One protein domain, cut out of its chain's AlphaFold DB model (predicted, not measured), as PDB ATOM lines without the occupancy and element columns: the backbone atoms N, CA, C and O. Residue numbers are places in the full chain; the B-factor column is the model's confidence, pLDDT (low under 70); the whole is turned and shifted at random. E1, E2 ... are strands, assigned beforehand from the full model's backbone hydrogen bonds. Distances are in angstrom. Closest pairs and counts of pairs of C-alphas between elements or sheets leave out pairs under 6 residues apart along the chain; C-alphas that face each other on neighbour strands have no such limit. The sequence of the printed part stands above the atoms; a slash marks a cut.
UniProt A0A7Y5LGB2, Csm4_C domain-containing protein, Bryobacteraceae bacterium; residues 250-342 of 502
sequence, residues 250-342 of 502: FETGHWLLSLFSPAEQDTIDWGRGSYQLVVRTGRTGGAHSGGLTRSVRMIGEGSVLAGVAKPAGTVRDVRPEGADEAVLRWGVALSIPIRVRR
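AT A GLANCE: This is residues 250 to 342 of the 502 residues of the protein "Csm4_C domain-containing protein" of Bryobacteraceae bacterium (UniProt A0A7Y5LGB2). This is a rod: at one end a strongly twisted sheet of four strands, E2, E5, E1 and E8, and from it two hairpins, E3 with E4 and E6 with E7, running side by side toward the other end. E7 runs on into E8, and the loop of residues 281 to 295 reaches to the tip far from the sheet. The 93 printed residues have no named helix and eight strands, E1 to E8 in chain order; the class is all strand, with 43 residues, under half, in named elements. The four-stranded sheet has the order E2 - E5 - E1 - E8, and the three sheets are antiparallel throughout. The whole is only just loose, close to compact, with a radius of gyration of the C-alphas of 15.2 A and spans of 51 by 21 by 20 A.

HOW THE PARTS SIT: In the largest sheet E1, residues 250 to 256, is the antiparallel neighbour of E8, residues 335 to 341, with N 253 and O 338 2.8 A apart, within hydrogen-bond range. On the other side of E1 is E5, residues 304 to 307, antiparallel at 125 degrees, with N 254 and O 305 at 2.8 A. The edge strand E2, residues 268 to 274, is antiparallel to E5, with N 304 and O 274 at 2.8 A. From edge to edge the strands' lines turn by 112 degrees. E3, residues 277 to 280, and E4, residues 296 to 299, form a hairpin, with N 280 and O 296 at 2.8 A. E6, residues 313 to 317, and E7, residues 328 to 332, form the other hairpin at 172 degrees, with N 329 and O 316 at 2.8 A. The closest C-alphas of E4 and E7, those of Met 298 and Gly 331, are 7.3 A apart. E3 is apart from E6 and from E7. E7 runs on into E8 across a break of 2 residues, at 43 degrees.

IN THESE COORDINATES: E1 begins at C-alpha 250 (200.746, 180.170, 183.094) and is 18.5 A long. E8 is 17.8 A long and ends at C-alpha 341 (202.583, 184.009, 183.907). E2 measures 11.3 A and E5 9.7 A. E3 measures 9.7 A and E4 10.0 A. E6 measures 13.3 A, from C-alpha 313 (223.650, 172.713, 182.004), and E7 11.5 A.

THE WHOLE: The C-alphas farthest apart, of Phe 250 and Ala 287, are 51.6 A apart. The printed part has no cut. The links E1 to E2 and E3 to E4 are long. Confidence is under 70 at residues 285 to 289 and residue 308.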
ATOM      1  N   PHE A 250     199.479 180.469 182.417       78.25
ATOM      2  CA  PHE A 250     200.746 180.170 183.094       78.25
ATOM      3  C   PHE A 250     201.521 179.035 182.410       78.25
ATOM      4  O   PHE A 250     200.986 178.222 181.659       78.25
ATOM      5  N   GLU A 251     202.815 178.966 182.703       84.12
ATOM      6  CA  GLU A 251     203.705 177.871 182.319       84.12
ATOM      7  C   GLU A 251     204.733 177.576 183.423       84.12
ATOM      8  O   GLU A 251     204.736 178.216 184.477       84.12
ATOM      9  N   THR A 252     205.591 176.575 183.207       87.88
ATOM     10  CA  THR A 252     206.670 176.247 184.150       87.88
ATOM     11  C   THR A 252     207.927 177.034 183.790       87.88
ATOM     12  O   THR A 252     208.488 176.849 182.714       87.88
ATOM     13  N   GLY A 253     208.377 177.890 184.704       91.56
ATOM     14  CA  GLY A 253     209.693 178.518 184.666       91.56
ATOM     15  C   GLY A 253     210.679 177.784 185.576       91.56
ATOM     16  O   GLY A 253     210.301 177.240 186.614       91.56
ATOM     17  N   HIS A 254     211.958 177.787 185.215       94.31
ATOM     18  CA  HIS A 254     213.033 177.188 186.001       94.31
ATOM     19  C   HIS A 254     213.878 178.272 186.674       94.31
ATOM     20  O   HIS A 254     214.769 178.852 186.056       94.31
ATOM     21  N   TRP A 255     213.589 178.537 187.950       95.62
ATOM     22  CA  TRP A 255     214.338 179.472 188.795       95.62
ATOM     23  C   TRP A 255     215.675 178.857 189.221       95.62
ATOM     24  O   TRP A 255     215.700 177.762 189.790       95.62
ATOM     25  N   LEU A 256     216.782 179.540 188.925       97.56
ATOM     26  CA  LEU A 256     218.148 179.057 189.136       97.56
ATOM     27  C   LEU A 256     218.702 179.401 190.526       97.56
ATOM     28  O   LEU A 256     218.726 180.566 190.932       97.56
ATOM     29  N   LEU A 257     219.247 178.382 191.198       97.88
ATOM     30  CA  LEU A 257     219.991 178.482 192.459       97.88
ATOM     31  C   LEU A 257     221.518 178.339 192.281       97.88
ATOM     32  O   LEU A 257     222.259 178.234 193.257       97.88
ATOM     33  N   SER A 258     222.003 178.275 191.045       97.88
ATOM     34  CA  SER A 258     223.420 178.143 190.703       97.88
ATOM     35  C   SER A 258     223.732 178.963 189.457       97.88
ATOM     36  O   SER A 258     222.821 179.300 188.696       97.88
ATOM     37  N   LEU A 259     225.016 179.218 189.194       97.44
ATOM     38  CA  LEU A 259     225.434 179.608 187.852       97.44
ATOM     39  C   LEU A 259     225.080 178.510 186.843       97.44
ATOM     40  O   LEU A 259     225.127 177.317 187.160       97.44
ATOM     41  N   PHE A 260     224.762 178.928 185.619       96.44
ATOM     42  CA  PHE A 260     224.357 178.037 184.537       96.44
ATOM     43  C   PHE A 260     225.060 178.376 183.215       96.44
ATOM     44  O   PHE A 260     225.143 179.535 182.808       96.44
ATOM     45  N   SER A 261     225.553 177.347 182.528       95.06
ATOM     46  CA  SER A 261     226.031 177.394 181.146       95.06
ATOM     47  C   SER A 261     225.227 176.361 180.355       95.06
ATOM     48  O   SER A 261     225.309 175.182 180.712       95.06
ATOM     49  N   PRO A 262     224.469 176.760 179.314       93.12
ATOM     50  CA  PRO A 262     223.693 175.827 178.506       93.12
ATOM     51  C   PRO A 262     224.536 174.664 177.987       93.12
ATOM     52  O   PRO A 262     225.632 174.868 177.450       93.12
ATOM     53  N   ALA A 263     224.013 173.455 178.142       90.31
ATOM     54  CA  ALA A 263     224.431 172.283 177.394       90.31
ATOM     55  C   ALA A 263     223.790 172.294 175.992       90.31
ATOM     56  O   ALA A 263     222.877 173.070 175.719       90.31
ATOM     57  N   GLU A 264     224.257 171.434 175.090       88.38
ATOM     58  CA  GLU A 264     223.777 171.400 173.697       88.38
ATOM     59  C   GLU A 264     222.329 170.887 173.582       88.38
ATOM     60  O   GLU A 264     221.616 171.239 172.647       88.38
ATOM     61  N   GLN A 265     221.868 170.130 174.581       87.12
ATOM     62  CA  GLN A 265     220.496 169.645 174.721       87.12
ATOM     63  C   GLN A 265     219.530 170.608 175.451       87.12
ATOM     64  O   GLN A 265     218.351 170.280 175.586       87.12
ATOM     65  N   ASP A 266     219.988 171.763 175.956       89.81
ATOM     66  CA  ASP A 266     219.141 172.683 176.737       89.81
ATOM     67  C   ASP A 266     218.267 173.580 175.833       89.81
ATOM     68  O   ASP A 266     218.692 174.631 175.351       89.81
ATOM     69  N   THR A 267     217.004 173.190 175.640       88.44
ATOM     70  CA  THR A 267     216.011 173.910 174.819       88.44
ATOM     71  C   THR A 267     215.334 175.060 175.579       88.44
ATOM     72  O   THR A 267     214.210 174.948 176.077       88.44
ATOM     73  N   ILE A 268     216.042 176.190 175.675       88.75
ATOM     74  CA  ILE A 268     215.618 177.392 176.415       88.75
ATOM     75  C   ILE A 268     215.006 178.453 175.496       88.75
ATOM     76  O   ILE A 268     215.576 178.807 174.463       88.75
ATOM     77  N   ASP A 269     213.883 179.023 175.932       87.62
ATOM     78  CA  ASP A 269     213.266 180.200 175.327       87.62
ATOM     79  C   ASP A 269     213.832 181.487 175.956       87.62
ATOM     80  O   ASP A 269     213.393 181.970 177.006       87.62
ATOM     81  N   TRP A 270     214.831 182.050 175.277       88.88
ATOM     82  CA  TRP A 270     215.477 183.312 175.647       88.88
ATOM     83  C   TRP A 270     214.594 184.553 175.431       88.88
ATOM     84  O   TRP A 270     214.943 185.625 175.914       88.88
ATOM     85  N   GLY A 271     213.468 184.438 174.719       84.44
ATOM     86  CA  GLY A 271     212.522 185.538 174.516       84.44
ATOM     87  C   GLY A 271     211.488 185.671 175.636       84.44
ATOM     88  O   GLY A 271     210.880 186.732 175.778       84.44
ATOM     89  N   ARG A 272     211.270 184.605 176.421       80.81
ATOM     90  CA  ARG A 272     210.191 184.526 177.427       80.81
ATOM     91  C   ARG A 272     210.686 184.327 178.867       80.81
ATOM     92  O   ARG A 272     209.938 184.596 179.804       80.81
ATOM     93  N   GLY A 273     211.940 183.912 179.064       81.75
ATOM     94  CA  GLY A 273     212.595 183.910 180.380       81.75
ATOM     95  C   GLY A 273     213.004 185.308 180.872       81.75
ATOM     96  O   GLY A 273     213.120 186.251 180.095       81.75
ATOM     97  N   SER A 274     213.294 185.434 182.171       91.06
ATOM     98  CA  SER A 274     213.911 186.631 182.768       91.06
ATOM     99  C   SER A 274     215.242 186.234 183.393       91.06
ATOM    100  O   SER A 274     215.268 185.391 184.292       91.06
ATOM    101  N   TYR A 275     216.352 186.755 182.874       94.38
ATOM    102  CA  TYR A 275     217.682 186.271 183.233       94.38
ATOM    103  C   TYR A 275     218.752 187.361 183.230       94.38
ATOM    104  O   TYR A 275     218.702 188.318 182.457       94.38
ATOM    105  N   GLN A 276     219.780 187.159 184.053       94.56
ATOM    106  CA  GLN A 276     220.975 187.998 184.088       94.56
ATOM    107  C   GLN A 276     222.171 187.254 183.487       94.56
ATOM    108  O   GLN A 276     222.506 186.153 183.921       94.56
ATOM    109  N   LEU A 277     222.851 187.875 182.520       95.25
ATOM    110  CA  LEU A 277     224.152 187.414 182.030       95.25
ATOM    111  C   LEU A 277     225.273 187.872 182.973       95.25
ATOM    112  O   LEU A 277     225.330 189.041 183.355       95.25
ATOM    113  N   VAL A 278     226.194 186.964 183.286       94.88
ATOM    114  CA  VAL A 278     227.441 187.229 184.021       94.88
ATOM    115  C   VAL A 278     228.640 186.707 183.222       94.88
ATOM    116  O   VAL A 278     228.519 185.738 182.469       94.88
ATOM    117  N   VAL A 279     229.800 187.356 183.346       94.62
ATOM    118  CA  VAL A 279     231.037 186.973 182.638       94.62
ATOM    119  C   VAL A 279     232.015 186.401 183.650       94.62
ATOM    120  O   VAL A 279     232.680 187.161 184.345       94.62
ATOM    121  N   ARG A 280     232.112 185.071 183.725       94.00
ATOM    122  CA  ARG A 280     232.991 184.400 184.685       94.00
ATOM    123  C   ARG A 280     234.394 184.197 184.142       94.00
ATOM    124  O   ARG A 280     234.564 183.632 183.059       94.00
ATOM    125  N   THR A 281     235.402 184.591 184.912       91.69
ATOM    126  CA  THR A 281     236.801 184.210 184.681       91.69
ATOM    127  C   THR A 281     237.522 183.961 186.014       91.69
ATOM    128  O   THR A 281     236.887 183.626 187.009       91.69
ATOM    129  N   GLY A 282     238.851 183.940 186.030       87.38
ATOM    130  CA  GLY A 282     239.635 183.557 187.199       87.38
ATOM    131  C   GLY A 282     241.049 183.141 186.827       87.38
ATOM    132  O   GLY A 282     241.490 183.332 185.691       87.38
ATOM    133  N   ARG A 283     241.777 182.574 187.793       85.69
ATOM    134  CA  ARG A 283     243.175 182.160 187.612       85.69
ATOM    135  C   ARG A 283     243.383 180.701 187.999       85.69
ATOM    136  O   ARG A 283     242.762 180.220 188.944       85.69
ATOM    137  N   THR A 284     244.256 180.014 187.275       82.88
ATOM    138  CA  THR A 284     244.641 178.623 187.537       82.88
ATOM    139  C   THR A 284     245.512 178.494 188.787       82.88
ATOM    140  O   THR A 284     246.290 179.391 189.116       82.88
ATOM    141  N   GLY A 285     245.388 177.361 189.481       69.62
ATOM    142  CA  GLY A 285     246.383 176.876 190.444       69.62
ATOM    143  C   GLY A 285     247.307 175.831 189.804       69.62
ATOM    144  O   GLY A 285     247.320 175.678 188.585       69.62
ATOM    145  N   GLY A 286     248.041 175.079 190.628       66.19
ATOM    146  CA  GLY A 286     248.864 173.955 190.159       66.19
ATOM    147  C   GLY A 286     250.104 174.387 189.372       66.19
ATOM    148  O   GLY A 286     250.686 175.434 189.655       66.19
ATOM    149  N   ALA A 287     250.519 173.577 188.394       56.75
ATOM    150  CA  ALA A 287     251.731 173.819 187.602       56.75
ATOM    151  C   ALA A 287     251.683 175.151 186.828       56.75
ATOM    152  O   ALA A 287     252.678 175.868 186.758       56.75
ATOM    153  N   HIS A 288     250.502 175.531 186.334       57.91
ATOM    154  CA  HIS A 288     250.246 176.792 185.633       57.91
ATOM    155  C   HIS A 288     249.685 177.877 186.576       57.91
ATOM    156  O   HIS A 288     248.773 178.626 186.211       57.91
ATOM    157  N   SER A 289     250.184 177.947 187.814       69.69
ATOM    158  CA  SER A 289     249.689 178.871 188.846       69.69
ATOM    159  C   SER A 289     249.699 180.333 188.378       69.69
ATOM    160  O   SER A 289     250.719 180.861 187.941       69.69
ATOM    161  N   GLY A 290     248.553 181.008 188.486       73.31
ATOM    162  CA  GLY A 290     248.396 182.412 188.108       73.31
ATOM    163  C   GLY A 290     248.092 182.671 186.628       73.31
ATOM    164  O   GLY A 290     247.815 183.828 186.292       73.31
ATOM    165  N   GLY A 291     248.066 181.653 185.761       81.56
ATOM    166  CA  GLY A 291     247.527 181.765 184.398       81.56
ATOM    167  C   GLY A 291     246.060 182.219 184.398       81.56
ATOM    168  O   GLY A 291     245.319 181.922 185.334       81.56
ATOM    169  N   LEU A 292     245.632 182.988 183.392       86.88
ATOM    170  CA  LEU A 292     244.255 183.498 183.301       86.88
ATOM    171  C   LEU A 292     243.365 182.486 182.562       86.88
ATOM    172  O   LEU A 292     243.700 182.068 181.454       86.88
ATOM    173  N   THR A 293     242.232 182.097 183.152       89.38
ATOM    174  CA  THR A 293     241.275 181.195 182.486       89.38
ATOM    175  C   THR A 293     240.568 181.889 181.328       89.38
ATOM    176  O   THR A 293     240.387 183.108 181.342       89.38
ATOM    177  N   ARG A 294     240.060 181.114 180.367       91.38
ATOM    178  CA  ARG A 294     239.133 181.626 179.350       91.38
ATOM    179  C   ARG A 294     237.870 182.172 180.028       91.38
ATOM    180  O   ARG A 294     237.291 181.522 180.904       91.38
ATOM    181  N   SER A 295     237.447 183.369 179.631       92.31
ATOM    182  CA  SER A 295     236.223 184.001 180.136       92.31
ATOM    183  C   SER A 295     234.982 183.358 179.511       92.31
ATOM    184  O   SER A 295     234.933 183.155 178.300       92.31
ATOM    185  N   VAL A 296     233.964 183.060 180.319       93.75
ATOM    186  CA  VAL A 296     232.728 182.388 179.879       93.75
ATOM    187  C   VAL A 296     231.510 183.224 180.256       93.75
ATOM    188  O   VAL A 296     231.370 183.645 181.401       93.75
ATOM    189  N   ARG A 297     230.595 183.434 179.302       95.56
ATOM    190  CA  ARG A 297     229.266 183.994 179.593       95.56
ATOM    191  C   ARG A 297     228.372 182.907 180.183       95.56
ATOM    192  O   ARG A 297     228.238 181.834 179.600       95.56
ATOM    193  N   MET A 298     227.775 183.203 181.327       96.44
ATOM    194  CA  MET A 298     226.905 182.310 182.090       96.44
ATOM    195  C   MET A 298     225.638 183.059 182.505       96.44
ATOM    196  O   MET A 298     225.594 184.289 182.464       96.44
ATOM    197  N   ILE A 299     224.612 182.320 182.911       97.38
ATOM    198  CA  ILE A 299     223.411 182.876 183.531       97.38
ATOM    199  C   ILE A 299     223.596 182.886 185.052       97.38
ATOM    200  O   ILE A 299     224.039 181.890 185.628       97.38
ATOM    201  N   GLY A 300     223.284 184.022 185.677       97.31
ATOM    202  CA  GLY A 300     223.392 184.246 187.118       97.31
ATOM    203  C   GLY A 300     222.215 183.693 187.928       97.31
ATOM    204  O   GLY A 300     221.132 183.424 187.400       97.31
ATOM    205  N   GLU A 301     222.422 183.569 189.235       97.94
ATOM    206  CA  GLU A 301     221.422 183.132 190.212       97.94
ATOM    207  C   GLU A 301     220.177 184.038 190.226       97.94
ATOM    208  O   GLU A 301     220.237 185.226 189.908       97.94
ATOM    209  N   GLY A 302     219.019 183.486 190.604       96.69
ATOM    210  CA  GLY A 302     217.746 184.219 190.596       96.69
ATOM    211  C   GLY A 302     217.071 184.295 189.222       96.69
ATOM    212  O   GLY A 302     215.853 184.449 189.154       96.69
ATOM    213  N   SER A 303     217.823 184.123 188.132       96.88
ATOM    214  CA  SER A 303     217.269 184.017 186.776       96.88
ATOM    215  C   SER A 303     216.218 182.907 186.686       96.88
ATOM    216  O   SER A 303     216.344 181.863 187.329       96.88
ATOM    217  N   VAL A 304     215.190 183.119 185.869       95.25
ATOM    218  CA  VAL A 304     214.093 182.182 185.621       95.25
ATOM    219  C   VAL A 304     214.012 181.902 184.126       95.25
ATOM    220  O   VAL A 304     213.626 182.764 183.335       95.25
ATOM    221  N   LEU A 305     214.388 180.686 183.737       93.19
ATOM    222  CA  LEU A 305     214.393 180.257 182.341       93.19
ATOM    223  C   LEU A 305     213.026 179.693 181.945       93.19
ATOM    224  O   LEU A 305     212.497 178.826 182.641       93.19
ATOM    225  N   ALA A 306     212.481 180.150 180.819       86.62
ATOM    226  CA  ALA A 306     211.361 179.492 180.154       86.62
ATOM    227  C   ALA A 306     211.900 178.358 179.263       86.62
ATOM    228  O   ALA A 306     212.935 178.511 178.612       86.62
ATOM    229  N   GLY A 307     211.225 177.210 179.243       74.56
ATOM    230  CA  GLY A 307     211.653 176.044 178.469       74.56
ATOM    231  C   GLY A 307     210.723 174.850 178.666       74.56
ATOM    232  O   GLY A 307     209.952 174.803 179.622       74.56
ATOM    233  N   VAL A 308     210.785 173.883 177.748       67.31
ATOM    234  CA  VAL A 308     209.945 172.666 177.800       67.31
ATOM    235  C   VAL A 308     210.537 171.613 178.745       67.31
ATOM    236  O   VAL A 308     209.805 170.817 179.334       67.31
ATOM    237  N   ALA A 309     211.861 171.617 178.907       82.56
ATOM    238  CA  ALA A 309     212.604 170.693 179.753       82.56
ATOM    239  C   ALA A 309     213.334 171.431 180.885       82.56
ATOM    240  O   ALA A 309     213.728 172.590 180.750       82.56
ATOM    241  N   LYS A 310     213.573 170.716 181.992       88.62
ATOM    242  CA  LYS A 310     214.425 171.202 183.082       88.62
ATOM    243  C   LYS A 310     215.850 171.425 182.549       88.62
ATOM    244  O   LYS A 310     216.416 170.458 182.038       88.62
ATOM    245  N   PRO A 311     216.456 172.616 182.726       91.25
ATOM    246  CA  PRO A 311     217.823 172.859 182.286       91.25
ATOM    247  C   PRO A 311     218.779 171.889 182.984       91.25
ATOM    248  O   PRO A 311     218.739 171.720 184.207       91.25
ATOM    249  N   ALA A 312     219.632 171.239 182.200       91.31
ATOM    250  CA  ALA A 312     220.697 170.378 182.687       91.31
ATOM    251  C   ALA A 312     221.953 171.205 182.971       91.31
ATOM    252  O   ALA A 312     222.484 171.169 184.083       91.31
ATOM    253  N   GLY A 313     222.390 171.987 181.984       92.75
ATOM    254  CA  GLY A 313     223.650 172.713 182.004       92.75
ATOM    255  C   GLY A 313     224.870 171.805 181.910       92.75
ATOM    256  O   GLY A 313     224.789 170.575 181.990       92.75
ATOM    257  N   THR A 314     226.030 172.423 181.716       92.50
ATOM    258  CA  THR A 314     227.276 171.692 181.486       92.50
ATOM    259  C   THR A 314     228.473 172.302 182.208       92.50
ATOM    260  O   THR A 314     228.489 173.479 182.578       92.50
ATOM    261  N   VAL A 315     229.491 171.473 182.415       93.06
ATOM    262  CA  VAL A 315     230.812 171.881 182.889       93.06
ATOM    263  C   VAL A 315     231.642 172.251 181.661       93.06
ATOM    264  O   VAL A 315     231.760 171.463 180.725       93.06
ATOM    265  N   ARG A 316     232.201 173.464 181.627       91.38
ATOM    266  CA  ARG A 316     233.006 173.953 180.497       91.38
ATOM    267  C   ARG A 316     234.493 173.874 180.836       91.38
ATOM    268  O   ARG A 316     234.896 174.324 181.906       91.38
ATOM    269  N   ASP A 317     235.304 173.357 179.916       91.81
ATOM    270  CA  ASP A 317     236.761 173.517 179.968       91.81
ATOM    271  C   ASP A 317     237.126 174.964 179.599       91.81
ATOM    272  O   ASP A 317     236.721 175.492 178.562       91.81
ATOM    273  N   VAL A 318     237.856 175.620 180.497       91.69
ATOM    274  CA  VAL A 318     238.248 177.032 180.439       91.69
ATOM    275  C   VAL A 318     239.759 177.209 180.576       91.69
ATOM    276  O   VAL A 318     240.219 178.303 180.926       91.69
ATOM    277  N   ARG A 319     240.538 176.147 180.327       90.38
ATOM    278  CA  ARG A 319     241.999 176.177 180.459       90.38
ATOM    279  C   ARG A 319     242.644 177.327 179.668       90.38
ATOM    280  O   ARG A 319     242.143 177.691 178.596       90.38
ATOM    281  N   PRO A 320     243.746 177.912 180.174       86.31
ATOM    282  CA  PRO A 320     244.582 178.809 179.389       86.31
ATOM    283  C   PRO A 320     245.021 178.151 178.074       86.31
ATOM    284  O   PRO A 320     245.099 176.928 177.958       86.31
ATOM    285  N   GLU A 321     245.317 178.965 177.068       81.62
ATOM    286  CA  GLU A 321     245.933 178.462 175.841       81.62
ATOM    287  C   GLU A 321     247.344 177.927 176.135       81.62
ATOM    288  O   GLU A 321     248.090 178.533 176.902       81.62
ATOM    289  N   GLY A 322     247.674 176.756 175.580       79.50
ATOM    290  CA  GLY A 322     248.922 176.042 175.873       79.50
ATOM    291  C   GLY A 322     248.949 175.237 177.183       79.50
ATOM    292  O   GLY A 322     249.988 174.666 177.486       79.50
ATOM    293  N   ALA A 323     247.856 175.164 177.955       80.19
ATOM    294  CA  ALA A 323     247.803 174.351 179.176       80.19
ATOM    295  C   ALA A 323     247.334 172.903 178.914       80.19
ATOM    296  O   ALA A 323     246.273 172.677 178.322       80.19
ATOM    297  N   ASP A 324     248.091 171.923 179.416       78.81
ATOM    298  CA  ASP A 324     247.768 170.494 179.285       78.81
ATOM    299  C   ASP A 324     246.627 170.048 180.216       78.81
ATOM    300  O   ASP A 324     245.688 169.385 179.774       78.81
ATOM    301  N   GLU A 325     246.676 170.439 181.500       81.62
ATOM    302  CA  GLU A 325     245.621 170.139 182.482       81.62
ATOM    303  C   GLU A 325     244.312 170.876 182.117       81.62
ATOM    304  O   GLU A 325     244.291 172.096 181.923       81.62
ATOM    305  N   ALA A 326     243.195 170.141 182.061       85.12
ATOM    306  CA  ALA A 326     241.865 170.718 181.855       85.12
ATOM    307  C   ALA A 326     241.423 171.546 183.074       85.12
ATOM    308  O   ALA A 326     241.619 171.144 184.222       85.12
ATOM    309  N   VAL A 327     240.775 172.692 182.840       88.62
ATOM    310  CA  VAL A 327     240.356 173.604 183.918       88.62
ATOM    311  C   VAL A 327     238.849 173.765 183.851       88.62
ATOM    312  O   VAL A 327     238.328 174.408 182.950       88.62
ATOM    313  N   LEU A 328     238.133 173.160 184.792       91.56
ATOM    314  CA  LEU A 328     236.692 172.947 184.667       91.56
ATOM    315  C   LEU A 328     235.871 174.001 185.431       91.56
ATOM    316  O   LEU A 328     235.953 174.100 186.655       91.56
ATOM    317  N   ARG A 329     235.038 174.762 184.706       93.44
ATOM    318  CA  ARG A 329     234.074 175.734 185.251       93.44
ATOM    319  C   ARG A 329     232.664 175.139 185.258       93.44
ATOM    320  O   ARG A 329     232.112 174.802 184.211       93.44
ATOM    321  N   TRP A 330     232.078 175.019 186.447       95.38
ATOM    322  CA  TRP A 330     230.759 174.417 186.668       95.38
ATOM    323  C   TRP A 330     229.612 175.342 186.246       95.38
ATOM    324  O   TRP A 330     229.424 176.404 186.835       95.38
ATOM    325  N   GLY A 331     228.829 174.909 185.255       95.56
ATOM    326  CA  GLY A 331     227.601 175.564 184.789       95.56
ATOM    327  C   GLY A 331     226.389 174.628 184.732       95.56
ATOM    328  O   GLY A 331     225.450 174.897 183.986       95.56
ATOM    329  N   VAL A 332     226.404 173.528 185.485       95.38
ATOM    330  CA  VAL A 332     225.253 172.626 185.643       95.38
ATOM    331  C   VAL A 332     224.196 173.310 186.515       95.38
ATOM    332  O   VAL A 332     224.507 173.824 187.591       95.38
ATOM    333  N   ALA A 333     222.941 173.307 186.065       95.19
ATOM    334  CA  ALA A 333     221.851 173.977 186.767       95.19
ATOM    335  C   ALA A 333     221.356 173.170 187.975       95.19
ATOM    336  O   ALA A 333     220.893 172.031 187.843       95.19
ATOM    337  N   LEU A 334     221.317 173.812 189.146       96.56
ATOM    338  CA  LEU A 334     220.318 173.503 190.161       96.56
ATOM    339  C   LEU A 334     219.157 174.495 190.035       96.56
ATOM    340  O   LEU A 334     219.337 175.697 190.215       96.56
ATOM    341  N   SER A 335     217.960 173.984 189.743       95.06
ATOM    342  CA  SER A 335     216.771 174.805 189.505       95.06
ATOM    343  C   SER A 335     215.530 174.290 190.232       95.06
ATOM    344  O   SER A 335     215.328 173.077 190.358       95.06
ATOM    345  N   ILE A 336     214.654 175.215 190.621       93.50
ATOM    346  CA  ILE A 336     213.315 174.948 191.156       93.50
ATOM    347  C   ILE A 336     212.281 175.236 190.052       93.50
ATOM    348  O   ILE A 336     212.340 176.310 189.449       93.50
ATOM    349  N   PRO A 337     211.351 174.310 189.749       92.06
ATOM    350  CA  PRO A 337     210.217 174.605 188.879       92.06
ATOM    351  C   PRO A 337     209.219 175.506 189.617       92.06
ATOM    352  O   PRO A 337     208.795 175.191 190.728       92.06
ATOM    353  N   ILE A 338     208.841 176.617 188.995       89.94
ATOM    354  CA  ILE A 338     207.851 177.571 189.507       89.94
ATOM    355  C   ILE A 338     206.798 177.855 188.433       89.94
ATOM    356  O   ILE A 338     207.088 177.765 187.239       89.94
ATOM    357  N   ARG A 339     205.574 178.210 188.836       87.44
ATOM    358  CA  ARG A 339     204.577 178.744 187.897       87.44
ATOM    359  C   ARG A 339     204.972 180.181 187.543       87.44
ATOM    360  O   ARG A 339     205.262 180.969 188.439       87.44
ATOM    361  N   VAL A 340     204.991 180.514 186.255       83.81
ATOM    362  CA  VAL A 340     205.181 181.885 185.752       83.81
ATOM    363  C   VAL A 340     204.036 182.245 184.819       83.81
ATOM    364  O   VAL A 340     203.542 181.386 184.087       83.81
ATOM    365  N   ARG A 341     203.591 183.503 184.848       80.62
ATOM    366  CA  ARG A 341     202.583 184.009 183.907       80.62
ATOM    367  C   ARG A 341     203.150 183.969 182.491       80.62
ATOM    368  O   ARG A 341     204.285 184.389 182.270       80.62
ATOM    369  N   ARG A 342     202.357 183.504 181.528       73.75
ATOM    370  CA  ARG A 342     202.723 183.552 180.113       73.75
ATOM    371  C   ARG A 342     202.687 184.995 179.633       73.75
ATOM    372  O   ARG A 342     201.619 185.533 179.355       73.75
TER     373      ARG A 342